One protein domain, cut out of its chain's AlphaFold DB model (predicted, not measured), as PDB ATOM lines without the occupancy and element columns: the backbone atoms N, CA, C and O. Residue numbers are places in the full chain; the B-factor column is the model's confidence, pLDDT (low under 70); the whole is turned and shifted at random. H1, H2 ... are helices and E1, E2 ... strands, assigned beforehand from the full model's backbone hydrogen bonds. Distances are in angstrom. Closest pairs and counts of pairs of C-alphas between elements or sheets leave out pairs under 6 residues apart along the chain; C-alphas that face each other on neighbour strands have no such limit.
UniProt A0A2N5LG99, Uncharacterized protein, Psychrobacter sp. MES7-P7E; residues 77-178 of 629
ATOM      1  N   GLU A  77     -32.325  25.183  33.910       50.91
ATOM      2  CA  GLU A  77     -32.418  23.784  34.384       50.91
ATOM      3  C   GLU A  77     -32.283  23.694  35.918       50.91
ATOM      4  O   GLU A  77     -32.945  22.886  36.585       50.91
ATOM      5  N   ARG A  78     -31.444  24.554  36.505       51.78
ATOM      6  CA  ARG A  78     -31.280  24.677  37.958       51.78
ATOM      7  C   ARG A  78     -32.530  25.263  38.620       51.78
ATOM      8  O   ARG A  78     -32.960  24.735  39.650       51.78
ATOM      9  N   GLY A  79     -33.129  26.293  38.021       58.72
ATOM     10  CA  GLY A  79     -34.368  26.922  38.486       58.72
ATOM     11  C   GLY A  79     -35.572  25.974  38.444       58.72
ATOM     12  O   GLY A  79     -36.340  25.908  39.410       58.72
ATOM     13  N   TYR A  80     -35.695  25.160  37.390       63.44
ATOM     14  CA  TYR A  80     -36.747  24.143  37.291       63.44
ATOM     15  C   TYR A  80     -36.673  23.123  38.438       63.44
ATOM     16  O   TYR A  80     -37.658  22.903  39.145       63.44
ATOM     17  N   LYS A  81     -35.484  22.560  38.701       56.50
ATOM     18  CA  LYS A  81     -35.278  21.587  39.793       56.50
ATOM     19  C   LYS A  81     -35.559  22.185  41.174       56.50
ATOM     20  O   LYS A  81     -36.097  21.495  42.038       56.50
ATOM     21  N   GLN A  82     -35.225  23.458  41.388       60.50
ATOM     22  CA  GLN A  82     -35.565  24.171  42.625       60.50
ATOM     23  C   GLN A  82     -37.084  24.335  42.778       60.50
ATOM     24  O   GLN A  82     -37.625  23.989  43.828       60.50
ATOM     25  N   THR A  83     -37.772  24.765  41.718       65.94
ATOM     26  CA  THR A  83     -39.235  24.927  41.704       65.94
ATOM     27  C   THR A  83     -39.961  23.609  41.967       65.94
ATOM     28  O   THR A  83     -40.849  23.555  42.818       65.94
ATOM     29  N   TYR A  84     -39.564  22.529  41.288       60.44
ATOM     30  CA  TYR A  84     -40.173  21.211  41.463       60.44
ATOM     31  C   TYR A  84     -40.016  20.703  42.904       60.44
ATOM     32  O   TYR A  84     -40.990  20.267  43.520       60.44
ATOM     33  N   ASN A  85     -38.821  20.833  43.489       56.41
ATOM     34  CA  ASN A  85     -38.581  20.446  44.881       56.41
ATOM     35  C   ASN A  85     -39.411  21.285  45.871       56.41
ATOM     36  O   ASN A  85     -39.945  20.736  46.835       56.41
ATOM     37  N   GLN A  86     -39.559  22.592  45.626       63.28
ATOM     38  CA  GLN A  86     -40.378  23.473  46.461       63.28
ATOM     39  C   GLN A  86     -41.874  23.126  46.365       63.28
ATOM     40  O   GLN A  86     -42.540  23.041  47.396       63.28
ATOM     41  N   TYR A  87     -42.383  22.838  45.161       69.81
ATOM     42  CA  TYR A  87     -43.754  22.360  44.951       69.81
ATOM     43  C   TYR A  87     -44.033  21.059  45.717       69.81
ATOM     44  O   TYR A  87     -45.024  20.970  46.445       69.81
ATOM     45  N   GLN A  88     -43.146  20.064  45.589       58.72
ATOM     46  CA  GLN A  88     -43.294  18.775  46.274       58.72
ATOM     47  C   GLN A  88     -43.269  18.940  47.800       58.72
ATOM     48  O   GLN A  88     -44.103  18.354  48.494       58.72
ATOM     49  N   TYR A  89     -42.373  19.786  48.323       57.38
ATOM     50  CA  TYR A  89     -42.326  20.106  49.750       57.38
ATOM     51  C   TYR A  89     -43.636  20.751  50.230       57.38
ATOM     52  O   TYR A  89     -44.280  20.222  51.138       57.38
ATOM     53  N   SER A  90     -44.093  21.828  49.583       68.94
ATOM     54  CA  SER A  90     -45.354  22.495  49.935       68.94
ATOM     55  C   SER A  90     -46.562  21.548  49.871       68.94
ATOM     56  O   SER A  90     -47.360  21.521  50.807       68.94
ATOM     57  N   ARG A  91     -46.665  20.684  48.847       68.81
ATOM     58  CA  ARG A  91     -47.709  19.642  48.787       68.81
ATOM     59  C   ARG A  91     -47.628  18.658  49.960       68.81
ATOM     60  O   ARG A  91     -48.662  18.346  50.544       68.81
ATOM     61  N   SER A  92     -46.430  18.201  50.334       54.97
ATOM     62  CA  SER A  92     -46.232  17.243  51.436       54.97
ATOM     63  C   SER A  92     -46.607  17.774  52.824       54.97
ATOM     64  O   SER A  92     -46.941  16.982  53.701       54.97
ATOM     65  N   VAL A  93     -46.593  19.100  53.016       62.62
ATOM     66  CA  VAL A  93     -47.046  19.763  54.254       62.62
ATOM     67  C   VAL A  93     -48.484  20.302  54.161       62.62
ATOM     68  O   VAL A  93     -48.955  20.947  55.093       62.62
ATOM     69  N   GLY A  94     -49.194  20.044  53.055       70.25
ATOM     70  CA  GLY A  94     -50.575  20.497  52.837       70.25
ATOM     71  C   GLY A  94     -50.727  21.968  52.417       70.25
ATOM     72  O   GLY A  94     -51.847  22.473  52.362       70.25
ATOM     73  N   ASP A  95     -49.634  22.661  52.092       78.44
ATOM     74  CA  ASP A  95     -49.638  24.063  51.668       78.44
ATOM     75  C   ASP A  95     -49.885  24.199  50.153       78.44
ATOM     76  O   ASP A  95     -48.971  24.351  49.339       78.44
ATOM     77  N   THR A  96     -51.160  24.161  49.761       78.44
ATOM     78  CA  THR A  96     -51.581  24.371  48.364       78.44
ATOM     79  C   THR A  96     -51.216  25.770  47.841       78.44
ATOM     80  O   THR A  96     -50.930  25.922  46.655       78.44
ATOM     81  N   ASN A  97     -51.163  26.789  48.707       83.31
ATOM     82  CA  ASN A  97     -50.802  28.158  48.323       83.31
ATOM     83  C   ASN A  97     -49.311  28.251  47.955       83.31
ATOM     84  O   ASN A  97     -48.970  28.718  46.868       83.31
ATOM     85  N   GLY A  98     -48.417  27.747  48.810       78.12
ATOM     86  CA  GLY A  98     -46.985  27.655  48.514       78.12
ATOM     87  C   GLY A  98     -46.690  26.798  47.285       78.12
ATOM     88  O   GLY A  98     -45.848  27.176  46.474       78.12
ATOM     89  N   ALA A  99     -47.444  25.712  47.079       75.00
ATOM     90  CA  ALA A  99     -47.328  24.875  45.888       75.00
ATOM     91  C   ALA A  99     -47.665  25.649  44.593       75.00
ATOM     92  O   ALA A  99     -46.878  25.641  43.644       75.00
ATOM     93  N   ILE A 100     -48.788  26.375  44.562       81.44
ATOM     94  CA  ILE A 100     -49.185  27.204  43.408       81.44
ATOM     95  C   ILE A 100     -48.184  28.350  43.178       81.44
ATOM     96  O   ILE A 100     -47.756  28.581  42.047       81.44
ATOM     97  N   ASN A 101     -47.745  29.030  44.243       84.38
ATOM     98  CA  ASN A 101     -46.778  30.127  44.136       84.38
ATOM     99  C   ASN A 101     -45.397  29.657  43.656       84.38
ATOM    100  O   ASN A 101     -44.749  30.387  42.907       84.38
ATOM    101  N   ALA A 102     -44.957  28.449  44.025       75.50
ATOM    102  CA  ALA A 102     -43.724  27.861  43.504       75.50
ATOM    103  C   ALA A 102     -43.796  27.707  41.975       75.50
ATOM    104  O   ALA A 102     -42.922  28.215  41.274       75.50
ATOM    105  N   ILE A 103     -44.869  27.097  41.451       77.69
ATOM    106  CA  ILE A 103     -45.078  26.915  40.003       77.69
ATOM    107  C   ILE A 103     -45.107  28.260  39.262       77.69
ATOM    108  O   ILE A 103     -44.431  28.423  38.243       77.69
ATOM    109  N   ILE A 104     -45.860  29.238  39.773       83.06
ATOM    110  CA  ILE A 104     -45.974  30.572  39.162       83.06
ATOM    111  C   ILE A 104     -44.613  31.286  39.150       83.06
ATOM    112  O   ILE A 104     -44.196  31.804  38.113       83.06
ATOM    113  N   SER A 105     -43.878  31.252  40.265       81.88
ATOM    114  CA  SER A 105     -42.536  31.838  40.375       81.88
ATOM    115  C   SER A 105     -41.546  31.185  39.401       81.88
ATOM    116  O   SER A 105     -40.864  31.883  38.645       81.88
ATOM    117  N   GLY A 106     -41.516  29.849  39.334       73.81
ATOM    118  CA  GLY A 106     -40.648  29.107  38.412       73.81
ATOM    119  C   GLY A 106     -40.997  29.317  36.937       73.81
ATOM    120  O   GLY A 106     -40.107  29.352  36.090       73.81
ATOM    121  N   THR A 107     -42.277  29.523  36.620       73.50
ATOM    122  CA  THR A 107     -42.717  29.851  35.254       73.50
ATOM    123  C   THR A 107     -42.280  31.265  34.872       73.50
ATOM    124  O   THR A 107     -41.704  31.473  33.808       73.50
ATOM    125  N   ASN A 108     -42.494  32.243  35.754       80.25
ATOM    126  CA  ASN A 108     -42.214  33.651  35.457       80.25
ATOM    127  C   ASN A 108     -40.715  33.994  35.452       80.25
ATOM    128  O   ASN A 108     -40.290  34.877  34.697       80.25
ATOM    129  N   SER A 109     -39.918  33.291  36.261       72.56
ATOM    130  CA  SER A 109     -38.456  33.443  36.305       72.56
ATOM    131  C   SER A 109     -37.732  32.828  35.105       72.56
ATOM    132  O   SER A 109     -36.633  33.278  34.790       72.56
ATOM    133  N   ASN A 110     -38.339  31.866  34.400       69.38
ATOM    134  CA  ASN A 110     -37.740  31.233  33.224       69.38
ATOM    135  C   ASN A 110     -37.475  32.261  32.106       69.38
ATOM    136  O   ASN A 110     -38.373  33.003  31.682       69.38
ATOM    137  N   SER A 111     -36.235  32.305  31.618       66.94
ATOM    138  CA  SER A 111     -35.788  33.316  30.649       66.94
ATOM    139  C   SER A 111     -36.340  33.107  29.230       66.94
ATOM    140  O   SER A 111     -36.447  34.064  28.464       66.94
ATOM    141  N   LYS A 112     -36.740  31.875  28.889       61.34
ATOM    142  CA  LYS A 112     -37.181  31.455  27.546       61.34
ATOM    143  C   LYS A 112     -38.682  31.573  27.309       61.34
ATOM    144  O   LYS A 112     -39.135  31.374  26.182       61.34
ATOM    145  N   ILE A 113     -39.459  31.854  28.353       60.72
ATOM    146  CA  ILE A 113     -40.916  31.964  28.263       60.72
ATOM    147  C   ILE A 113     -41.279  33.435  27.994       60.72
ATOM    148  O   ILE A 113     -41.010  34.276  28.856       60.72
ATOM    149  N   PRO A 114     -41.889  33.765  26.834       60.16
ATOM    150  CA  PRO A 114     -42.224  35.140  26.443       60.16
ATOM    151  C   PRO A 114     -43.524  35.656  27.083       60.16
ATOM    152  O   PRO A 114     -43.989  36.742  26.764       60.16
ATOM    153  N   PHE A 115     -44.119  34.884  27.990       63.28
ATOM    154  CA  PHE A 115     -45.319  35.238  28.738       63.28
ATOM    155  C   PHE A 115     -45.096  35.061  30.244       63.28
ATOM    156  O   PHE A 115     -44.239  34.292  30.686       63.28
ATOM    157  N   LYS A 116     -45.881  35.781  31.042       76.00
ATOM    158  CA  LYS A 116     -46.034  35.578  32.485       76.00
ATOM    159  C   LYS A 116     -47.375  34.906  32.754       76.00
ATOM    160  O   LYS A 116     -48.348  35.153  32.047       76.00
ATOM    161  N   VAL A 117     -47.439  34.102  33.803       76.06
ATOM    162  CA  VAL A 117     -48.680  33.527  34.330       76.06
ATOM    163  C   VAL A 117     -48.913  34.024  35.751       76.06
ATOM    164  O   VAL A 117     -47.960  34.221  36.503       76.06
ATOM    165  N   ASP A 118     -50.167  34.200  36.139       84.88
ATOM    166  CA  ASP A 118     -50.570  34.295  37.545       84.88
ATOM    167  C   ASP A 118     -51.966  33.680  37.709       84.88
ATOM    168  O   ASP A 118     -52.619  33.314  36.726       84.88
ATOM    169  N   VAL A 119     -52.428  33.559  38.946       87.88
ATOM    170  CA  VAL A 119     -53.816  33.220  39.274       87.88
ATOM    171  C   VAL A 119     -54.501  34.407  39.935       87.88
ATOM    172  O   VAL A 119     -53.846  35.264  40.523       87.88
ATOM    173  N   GLU A 120     -55.826  34.463  39.851       89.25
ATOM    174  CA  GLU A 120     -56.631  35.424  40.606       89.25
ATOM    175  C   GLU A 120     -56.353  35.289  42.115       89.25
ATOM    176  O   GLU A 120     -56.320  34.175  42.649       89.25
ATOM    177  N   ARG A 121     -56.147  36.420  42.801       87.88
ATOM    178  CA  ARG A 121     -55.790  36.482  44.225       87.88
ATOM    179  C   ARG A 121     -56.788  37.309  45.026       87.88
ATOM    180  O   ARG A 121     -57.336  38.282  44.518       87.88
ATOM    181  N   ASP A 122     -56.989  36.915  46.279       87.38
ATOM    182  CA  ASP A 122     -57.745  37.691  47.259       87.38
ATOM    183  C   ASP A 122     -56.954  38.913  47.769       87.38
ATOM    184  O   ASP A 122     -55.776  39.106  47.456       87.38
ATOM    185  N   GLU A 123     -57.599  39.734  48.598       84.25
ATOM    186  CA  GLU A 123     -56.995  40.908  49.248       84.25
ATOM    187  C   GLU A 123     -55.794  40.580  50.161       84.25
ATOM    188  O   GLU A 123     -55.025  41.471  50.518       84.25
ATOM    189  N   THR A 124     -55.593  39.303  50.509       80.19
ATOM    190  CA  THR A 124     -54.443  38.804  51.285       80.19
ATOM    191  C   THR A 124     -53.327  38.226  50.403       80.19
ATOM    192  O   THR A 124     -52.296  37.786  50.916       80.19
ATOM    193  N   GLY A 125     -53.506  38.232  49.076       78.00
ATOM    194  CA  GLY A 125     -52.559  37.716  48.086       78.00
ATOM    195  C   GLY A 125     -52.636  36.203  47.840       78.00
ATOM    196  O   GLY A 125     -51.785  35.664  47.119       78.00
ATOM    197  N   LYS A 126     -53.620  35.497  48.410       84.69
ATOM    198  CA  LYS A 126     -53.792  34.046  48.222       84.69
ATOM    199  C   LYS A 126     -54.595  33.742  46.953       84.69
ATOM    200  O   LYS A 126     -55.546  34.467  46.675       84.69
ATOM    201  N   PRO A 127     -54.280  32.661  46.213       86.31
ATOM    202  CA  PRO A 127     -55.099  32.175  45.105       86.31
ATOM    203  C   PRO A 127     -56.566  31.977  45.505       86.31
ATOM    204  O   PRO A 127     -56.850  31.289  46.489       86.31
ATOM    205  N   VAL A 128     -57.491  32.536  44.725       89.88
ATOM    206  CA  VAL A 128     -58.936  32.408  44.965       89.88
ATOM    207  C   VAL A 128     -59.394  30.991  44.618       89.88
ATOM    208  O   VAL A 128     -59.494  30.624  43.447       89.88
ATOM    209  N   GLU A 129     -59.684  30.188  45.643       88.75
ATOM    210  CA  GLU A 129     -60.269  28.855  45.483       88.75
ATOM    211  C   GLU A 129     -61.744  28.964  45.068       88.75
ATOM    212  O   GLU A 129     -62.556  29.565  45.775       88.75
ATOM    213  N   ARG A 130     -62.115  28.342  43.945       90.19
ATOM    214  CA  ARG A 130     -63.511  28.201  43.507       90.19
ATOM    215  C   ARG A 130     -63.864  26.724  43.346       90.19
ATOM    216  O   ARG A 130     -62.981  25.893  43.139       90.19
ATOM    217  N   LYS A 131     -65.151  26.386  43.465       91.06
ATOM    218  CA  LYS A 131     -65.658  25.006  43.354       91.06
ATOM    219  C   LYS A 131     -66.693  24.895  42.246       91.06
ATOM    220  O   LYS A 131     -67.488  25.814  42.064       91.06
ATOM    221  N   ASP A 132     -66.632  23.807  41.482       85.62
ATOM    222  CA  ASP A 132     -67.656  23.470  40.487       85.62
ATOM    223  C   ASP A 132     -68.891  22.827  41.152       85.62
ATOM    224  O   ASP A 132     -68.890  22.534  42.351       85.62
ATOM    225  N   ASP A 133     -69.933  22.552  40.362       83.75
ATOM    226  CA  ASP A 133     -71.181  21.917  40.828       83.75
ATOM    227  C   ASP A 133     -70.982  20.502  41.421       83.75
ATOM    228  O   ASP A 133     -71.905  19.919  41.990       83.75
ATOM    229  N   LYS A 134     -69.782  19.924  41.276       80.69
ATOM    230  CA  LYS A 134     -69.379  18.608  41.792       80.69
ATOM    231  C   LYS A 134     -68.423  18.723  42.989       80.69
ATOM    232  O   LYS A 134     -67.984  17.699  43.508       80.69
ATOM    233  N   GLY A 135     -68.107  19.940  43.435       83.44
ATOM    234  CA  GLY A 135     -67.199  20.229  44.547       83.44
ATOM    235  C   GLY A 135     -65.707  20.226  44.191       83.44
ATOM    236  O   GLY A 135     -64.883  20.367  45.099       83.44
ATOM    237  N   ASN A 136     -65.333  20.087  42.915       82.31
ATOM    238  CA  ASN A 136     -63.934  20.098  42.481       82.31
ATOM    239  C   ASN A 136     -63.359  21.515  42.537       82.31
ATOM    240  O   ASN A 136     -63.987  22.466  42.077       82.31
ATOM    241  N   VAL A 137     -62.136  21.636  43.050       86.81
ATOM    242  CA  VAL A 137     -61.428  22.913  43.184       86.81
ATOM    243  C   VAL A 137     -60.781  23.349  41.868       86.81
ATOM    244  O   VAL A 137     -60.024  22.589  41.260       86.81
ATOM    245  N   TYR A 138     -61.019  24.601  41.478       85.94
ATOM    246  CA  TYR A 138     -60.375  25.269  40.349       85.94
ATOM    247  C   TYR A 138     -60.008  26.729  40.672       85.94
ATOM    248  O   TYR A 138     -60.493  27.321  41.638       85.94
ATOM    249  N   TYR A 139     -59.145  27.299  39.833       86.94
ATOM    250  CA  TYR A 139     -58.610  28.659  39.904       86.94
ATOM    251  C   TYR A 139     -58.751  29.340  38.538       86.94
ATOM    252  O   TYR A 139     -58.701  28.664  37.507       86.94
ATOM    253  N   TYR A 140     -58.874  30.668  38.510       83.62
ATOM    254  CA  TYR A 140     -58.716  31.447  37.278       83.62
ATOM    255  C   TYR A 140     -57.244  31.805  37.079       83.62
ATOM    256  O   TYR A 140     -56.648  32.477  37.917       83.62
ATOM    257  N   GLN A 141     -56.667  31.336  35.977       83.62
ATOM    258  CA  GLN A 141     -55.317  31.637  35.517       83.62
ATOM    259  C   GLN A 141     -55.367  32.757  34.478       83.62
ATOM    260  O   GLN A 141     -56.149  32.701  33.533       83.62
ATOM    261  N   ASN A 142     -54.477  33.733  34.622       79.81
ATOM    262  CA  ASN A 142     -54.259  34.806  33.663       79.81
ATOM    263  C   ASN A 142     -52.868  34.658  33.033       79.81
ATOM    264  O   ASN A 142     -51.895  34.340  33.721       79.81
ATOM    265  N   VAL A 143     -52.781  34.890  31.726       72.75
ATOM    266  CA  VAL A 143     -51.541  34.848  30.943       72.75
ATOM    267  C   VAL A 143     -51.312  36.222  30.327       72.75
ATOM    268  O   VAL A 143     -52.182  36.736  29.623       72.75
ATOM    269  N   TYR A 144     -50.146  36.799  30.587       73.31
ATOM    270  CA  TYR A 144     -49.747  38.132  30.147       73.31
ATOM    271  C   TYR A 144     -48.539  38.046  29.220       73.31
ATOM    272  O   TYR A 144     -47.648  37.227  29.451       73.31
ATOM    273  N   ASP A 145     -48.456  38.922  28.229       70.88
ATOM    274  CA  ASP A 145     -47.239  39.104  27.442       70.88
ATOM    275  C   ASP A 145     -46.123  39.669  28.346       70.88
ATOM    276  O   ASP A 145     -46.365  40.526  29.204       70.88
ATOM    277  N   LYS A 146     -44.899  39.141  28.232       75.50
ATOM    278  CA  LYS A 146     -43.803  39.477  29.157       75.50
ATOM    279  C   LYS A 146     -43.162  40.834  28.859       75.50
ATOM    280  O   LYS A 146     -42.658  41.448  29.804       75.50
ATOM    281  N   ASP A 147     -43.218  41.276  27.603       72.12
ATOM    282  CA  ASP A 147     -42.572  42.489  27.097       72.12
ATOM    283  C   ASP A 147     -43.527  43.692  27.148       72.12
ATOM    284  O   ASP A 147     -43.115  44.785  27.543       72.12
ATOM    285  N   THR A 148     -44.807  43.501  26.802       73.38
ATOM    286  CA  THR A 148     -45.833  44.563  26.832       73.38
ATOM    287  C   THR A 148     -46.616  44.614  28.145       73.38
ATOM    288  O   THR A 148     -47.115  45.674  28.520       73.38
ATOM    289  N   GLY A 149     -46.724  43.491  28.865       77.19
ATOM    290  CA  GLY A 149     -47.553  43.361  30.067       77.19
ATOM    291  C   GLY A 149     -49.054  43.201  29.797       77.19
ATOM    292  O   GLY A 149     -49.836  43.160  30.748       77.19
ATOM    293  N   GLU A 150     -49.479  43.111  28.533       71.69
ATOM    294  CA  GLU A 150     -50.892  42.988  28.163       71.69
ATOM    295  C   GLU A 150     -51.462  41.602  28.500       71.69
ATOM    296  O   GLU A 150     -50.789  40.581  28.356       71.69
ATOM    297  N   LEU A 151     -52.727  41.547  28.934       70.25
ATOM    298  CA  LEU A 151     -53.433  40.287  29.184       70.25
ATOM    299  C   LEU A 151     -53.753  39.595  27.850       70.25
ATOM    300  O   LEU A 151     -54.578  40.079  27.079       70.25
ATOM    301  N   MET A 152     -53.143  38.437  27.612       60.72
ATOM    302  CA  MET A 152     -53.344  37.635  26.401       60.72
ATOM    303  C   MET A 152     -54.529  36.674  26.529       60.72
ATOM    304  O   MET A 152     -55.250  36.438  25.562       60.72
ATOM    305  N   MET A 153     -54.704  36.066  27.708       63.22
ATOM    306  CA  MET A 153     -55.698  35.015  27.938       63.22
ATOM    307  C   MET A 153     -56.069  34.907  29.420       63.22
ATOM    308  O   MET A 153     -55.222  35.085  30.292       63.22
ATOM    309  N   SER A 154     -57.323  34.543  29.693       73.44
ATOM    310  CA  SER A 154     -57.782  34.077  31.003       73.44
ATOM    311  C   SER A 154     -58.495  32.733  30.845       73.44
ATOM    312  O   SER A 154     -59.232  32.538  29.874       73.44
ATOM    313  N   SER A 155     -58.255  31.785  31.750       68.44
ATOM    314  CA  SER A 155     -58.809  30.426  31.689       68.44
ATOM    315  C   SER A 155     -58.922  29.774  33.068       68.44
ATOM    316  O   SER A 155     -58.214  30.124  34.006       68.44
ATOM    317  N   THR A 156     -59.821  28.800  33.212       79.69
ATOM    318  CA  THR A 156     -59.939  27.995  34.437       79.69
ATOM    319  C   THR A 156     -58.952  26.831  34.433       79.69
ATOM    320  O   THR A 156     -58.840  26.125  33.430       79.69
ATOM    321  N   THR A 157     -58.299  26.571  35.565       77.19
ATOM    322  CA  THR A 157     -57.330  25.477  35.738       77.19
ATOM    323  C   THR A 157     -57.411  24.869  37.143       77.19
ATOM    324  O   THR A 157     -58.015  25.447  38.044       77.19
ATOM    325  N   THR A 158     -56.796  23.707  37.360       83.00
ATOM    326  CA  THR A 158     -56.629  23.099  38.693       83.00
ATOM    327  C   THR A 158     -55.173  23.225  39.154       83.00
ATOM    328  O   THR A 158     -54.282  23.489  38.346       83.00
ATOM    329  N   ALA A 159     -54.894  22.999  40.443       75.62
ATOM    330  CA  ALA A 159     -53.512  22.990  40.946       75.62
ATOM    331  C   ALA A 159     -52.629  21.954  40.215       75.62
ATOM    332  O   ALA A 159     -51.471  22.229  39.906       75.62
ATOM    333  N   ASP A 160     -53.194  20.793  39.870       75.06
ATOM    334  CA  ASP A 160     -52.490  19.756  39.112       75.06
ATOM    335  C   ASP A 160     -52.421  20.071  37.605       75.06
ATOM    336  O   ASP A 160     -51.441  19.714  36.960       75.06
ATOM    337  N   GLY A 161     -53.381  20.821  37.048       69.00
ATOM    338  CA  GLY A 161     -53.317  21.349  35.677       69.00
ATOM    339  C   GLY A 161     -52.240  22.428  35.493       69.00
ATOM    340  O   GLY A 161     -51.571  22.469  34.455       69.00
ATOM    341  N   LEU A 162     -52.005  23.257  36.518       71.56
ATOM    342  CA  LEU A 162     -50.851  24.161  36.585       71.56
ATOM    343  C   LEU A 162     -49.532  23.379  36.621       71.56
ATOM    344  O   LEU A 162     -48.614  23.715  35.875       71.56
ATOM    345  N   LEU A 163     -49.448  22.305  37.417       68.31
ATOM    346  CA  LEU A 163     -48.271  21.430  37.438       68.31
ATOM    347  C   LEU A 163     -48.057  20.725  36.091       68.31
ATOM    348  O   LEU A 163     -46.935  20.679  35.603       68.31
ATOM    349  N   GLU A 164     -49.105  20.194  35.459       63.38
ATOM    350  CA  GLU A 164     -48.988  19.534  34.153       63.38
ATOM    351  C   GLU A 164     -48.505  20.522  33.079       63.38
ATOM    352  O   GLU A 164     -47.679  20.179  32.232       63.38
ATOM    353  N   SER A 165     -48.970  21.773  33.148       63.56
ATOM    354  CA  SER A 165     -48.502  22.866  32.291       63.56
ATOM    355  C   SER A 165     -47.041  23.232  32.573       63.56
ATOM    356  O   SER A 165     -46.280  23.450  31.635       63.56
ATOM    357  N   PHE A 166     -46.615  23.224  33.838       66.12
ATOM    358  CA  PHE A 166     -45.226  23.463  34.237       66.12
ATOM    359  C   PHE A 166     -44.277  22.324  33.839       66.12
ATOM    360  O   PHE A 166     -43.199  22.572  33.310       66.12
ATOM    361  N   ASN A 167     -44.694  21.068  33.976       60.03
ATOM    362  CA  ASN A 167     -43.906  19.910  33.543       60.03
ATOM    363  C   ASN A 167     -43.796  19.848  32.004       60.03
ATOM    364  O   ASN A 167     -42.803  19.367  31.458       60.03
ATOM    365  N   LYS A 168     -44.770  20.399  31.264       58.59
ATOM    366  CA  LYS A 168     -44.628  20.636  29.814       58.59
ATOM    367  C   LYS A 168     -43.550  21.686  29.502       58.59
ATOM    368  O   LYS A 168     -42.927  21.589  28.449       58.59
ATOM    369  N   LEU A 169     -43.249  22.610  30.421       52.66
ATOM    370  CA  LEU A 169     -42.131  23.558  30.300       52.66
ATOM    371  C   LEU A 169     -40.757  22.943  30.631       52.66
ATOM    372  O   LEU A 169     -39.748  23.490  30.201       52.66
ATOM    373  N   GLU A 170     -40.676  21.771  31.273       48.75
ATOM    374  CA  GLU A 170     -39.422  20.984  31.319       48.75
ATOM    375  C   GLU A 170     -38.973  20.579  29.902       48.75
ATOM    376  O   GLU A 170     -37.785  20.486  29.602       48.75
ATOM    377  N   ASN A 171     -39.942  20.436  28.991       44.19
ATOM    378  CA  ASN A 171     -39.735  20.186  27.567       44.19
ATOM    379  C   ASN A 171     -39.657  21.498  26.749       44.19
ATOM    380  O   ASN A 171     -39.700  21.466  25.523       44.19
ATOM    381  N   ALA A 172     -39.514  22.674  27.383       40.59
ATOM    382  CA  ALA A 172     -39.468  23.965  26.682       40.59
ATOM    383  C   ALA A 172     -38.231  24.154  25.787       40.59
ATOM    384  O   ALA A 172     -38.202  25.101  25.002       40.59
ATOM    385  N   SER A 173     -37.244  23.254  25.824       43.25
ATOM    386  CA  SER A 173     -36.229  23.152  24.768       43.25
ATOM    387  C   SER A 173     -36.865  22.889  23.395       43.25
ATOM    388  O   SER A 173     -36.410  23.451  22.403       43.25
ATOM    389  N   GLU A 174     -37.968  22.135  23.333       39.62
ATOM    390  CA  GLU A 174     -38.745  21.892  22.114       39.62
ATOM    391  C   GLU A 174     -39.560  23.125  21.694       39.62
ATOM    392  O   GLU A 174     -39.668  23.404  20.505       39.62
ATOM    393  N   ILE A 175     -40.073  23.918  22.643       37.03
ATOM    394  CA  ILE A 175     -40.805  25.169  22.355       37.03
ATOM    395  C   ILE A 175     -39.837  26.279  21.918       37.03
ATOM    396  O   ILE A 175     -40.113  27.006  20.964       37.03
ATOM    397  N   ALA A 176     -38.668  26.384  22.553       39.78
ATOM    398  CA  ALA A 176     -37.590  27.264  22.119       39.78
ATOM    399  C   ALA A 176     -37.052  26.839  20.743       39.78
ATOM    400  O   ALA A 176     -36.849  27.697  19.886       39.78
ATOM    401  N   ALA A 177     -36.906  25.534  20.484       42.53
ATOM    402  CA  ALA A 177     -36.566  25.014  19.162       42.53
ATOM    403  C   ALA A 177     -37.672  25.280  18.128       42.53
ATOM    404  O   ALA A 177     -37.349  25.635  16.999       42.53
ATOM    405  N   ALA A 178     -38.953  25.185  18.490       37.25
ATOM    406  CA  ALA A 178     -40.077  25.497  17.606       37.25
ATOM    407  C   ALA A 178     -40.144  26.995  17.272       37.25
ATOM    408  O   ALA A 178     -40.282  27.355  16.105       37.25
TER     409      ALA A 178
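This is residues 77 to 178 of the 629 residues of an uncharacterized protein of Psychrobacter sp. MES7-P7E (UniProt A0A2N5LG99). What is the main picture? Three helices, H1, H2 and H3, lie side by side in a triangle as a bundle, and a sheet of three strands runs past H2 and H3, with E1 next to H2. H4 follows at the end of H3, and a long link between E1 and E2 folds out. What are the counts? The printed part has 102 residues with named elements H1 H2 E1 E2 E3 H3 H4, class mixed, and a sheet E1 - E2 - E3, antiparallel throughout, a meander in which each strand is the antiparallel neighbour of the one before. It is compact, with radius of gyration of the C-alphas 13.8 A and spans of 40 by 32 by 26 A.

Where are the helices? H1 is residues 77 to 92, 22.9 A long, from C-alpha 77 at (-32.418, 23.784, 34.384); H2 is 96 to 109, 20.0 A; H3 is 159 to 170, 17.2 A; H4 is 172 to 178, ending at C-alpha 178 (-40.077, 25.497, 17.606). And the strands? E1 is 115 to 119, E2 is 137 to 145, 26.7 A, and E3 is 151 to 157, 16.7 A.

How do the helices stand? H1 and H2, a hairpin, touch at C-alphas of Tyr 87 and Ala 99, 4.5 A, with a shallow tilt of 9 degrees, opposite ways. H2 and H3 touch at C-alphas of Ile 100 and Ala 159, 6.5 A, the same way at 28 degrees. Every O i to N i+4 pair is within hydrogen-bond range in H1, H2, H3 and H4. And the sheet? N 116 and O 144 are 2.8 A apart between E1 and E2; N 141 and O 155 are 2.8 A apart between E2 and E3. H2 only grazes it; H3 is over E3, at a height over the sheet of 8.7 A.

Which link is long? E1 to E2, residues 120 to 136; the printed part has no cut. Where is confidence low? 43 residues are under 70, among them 77 to 93 and 163 to 178.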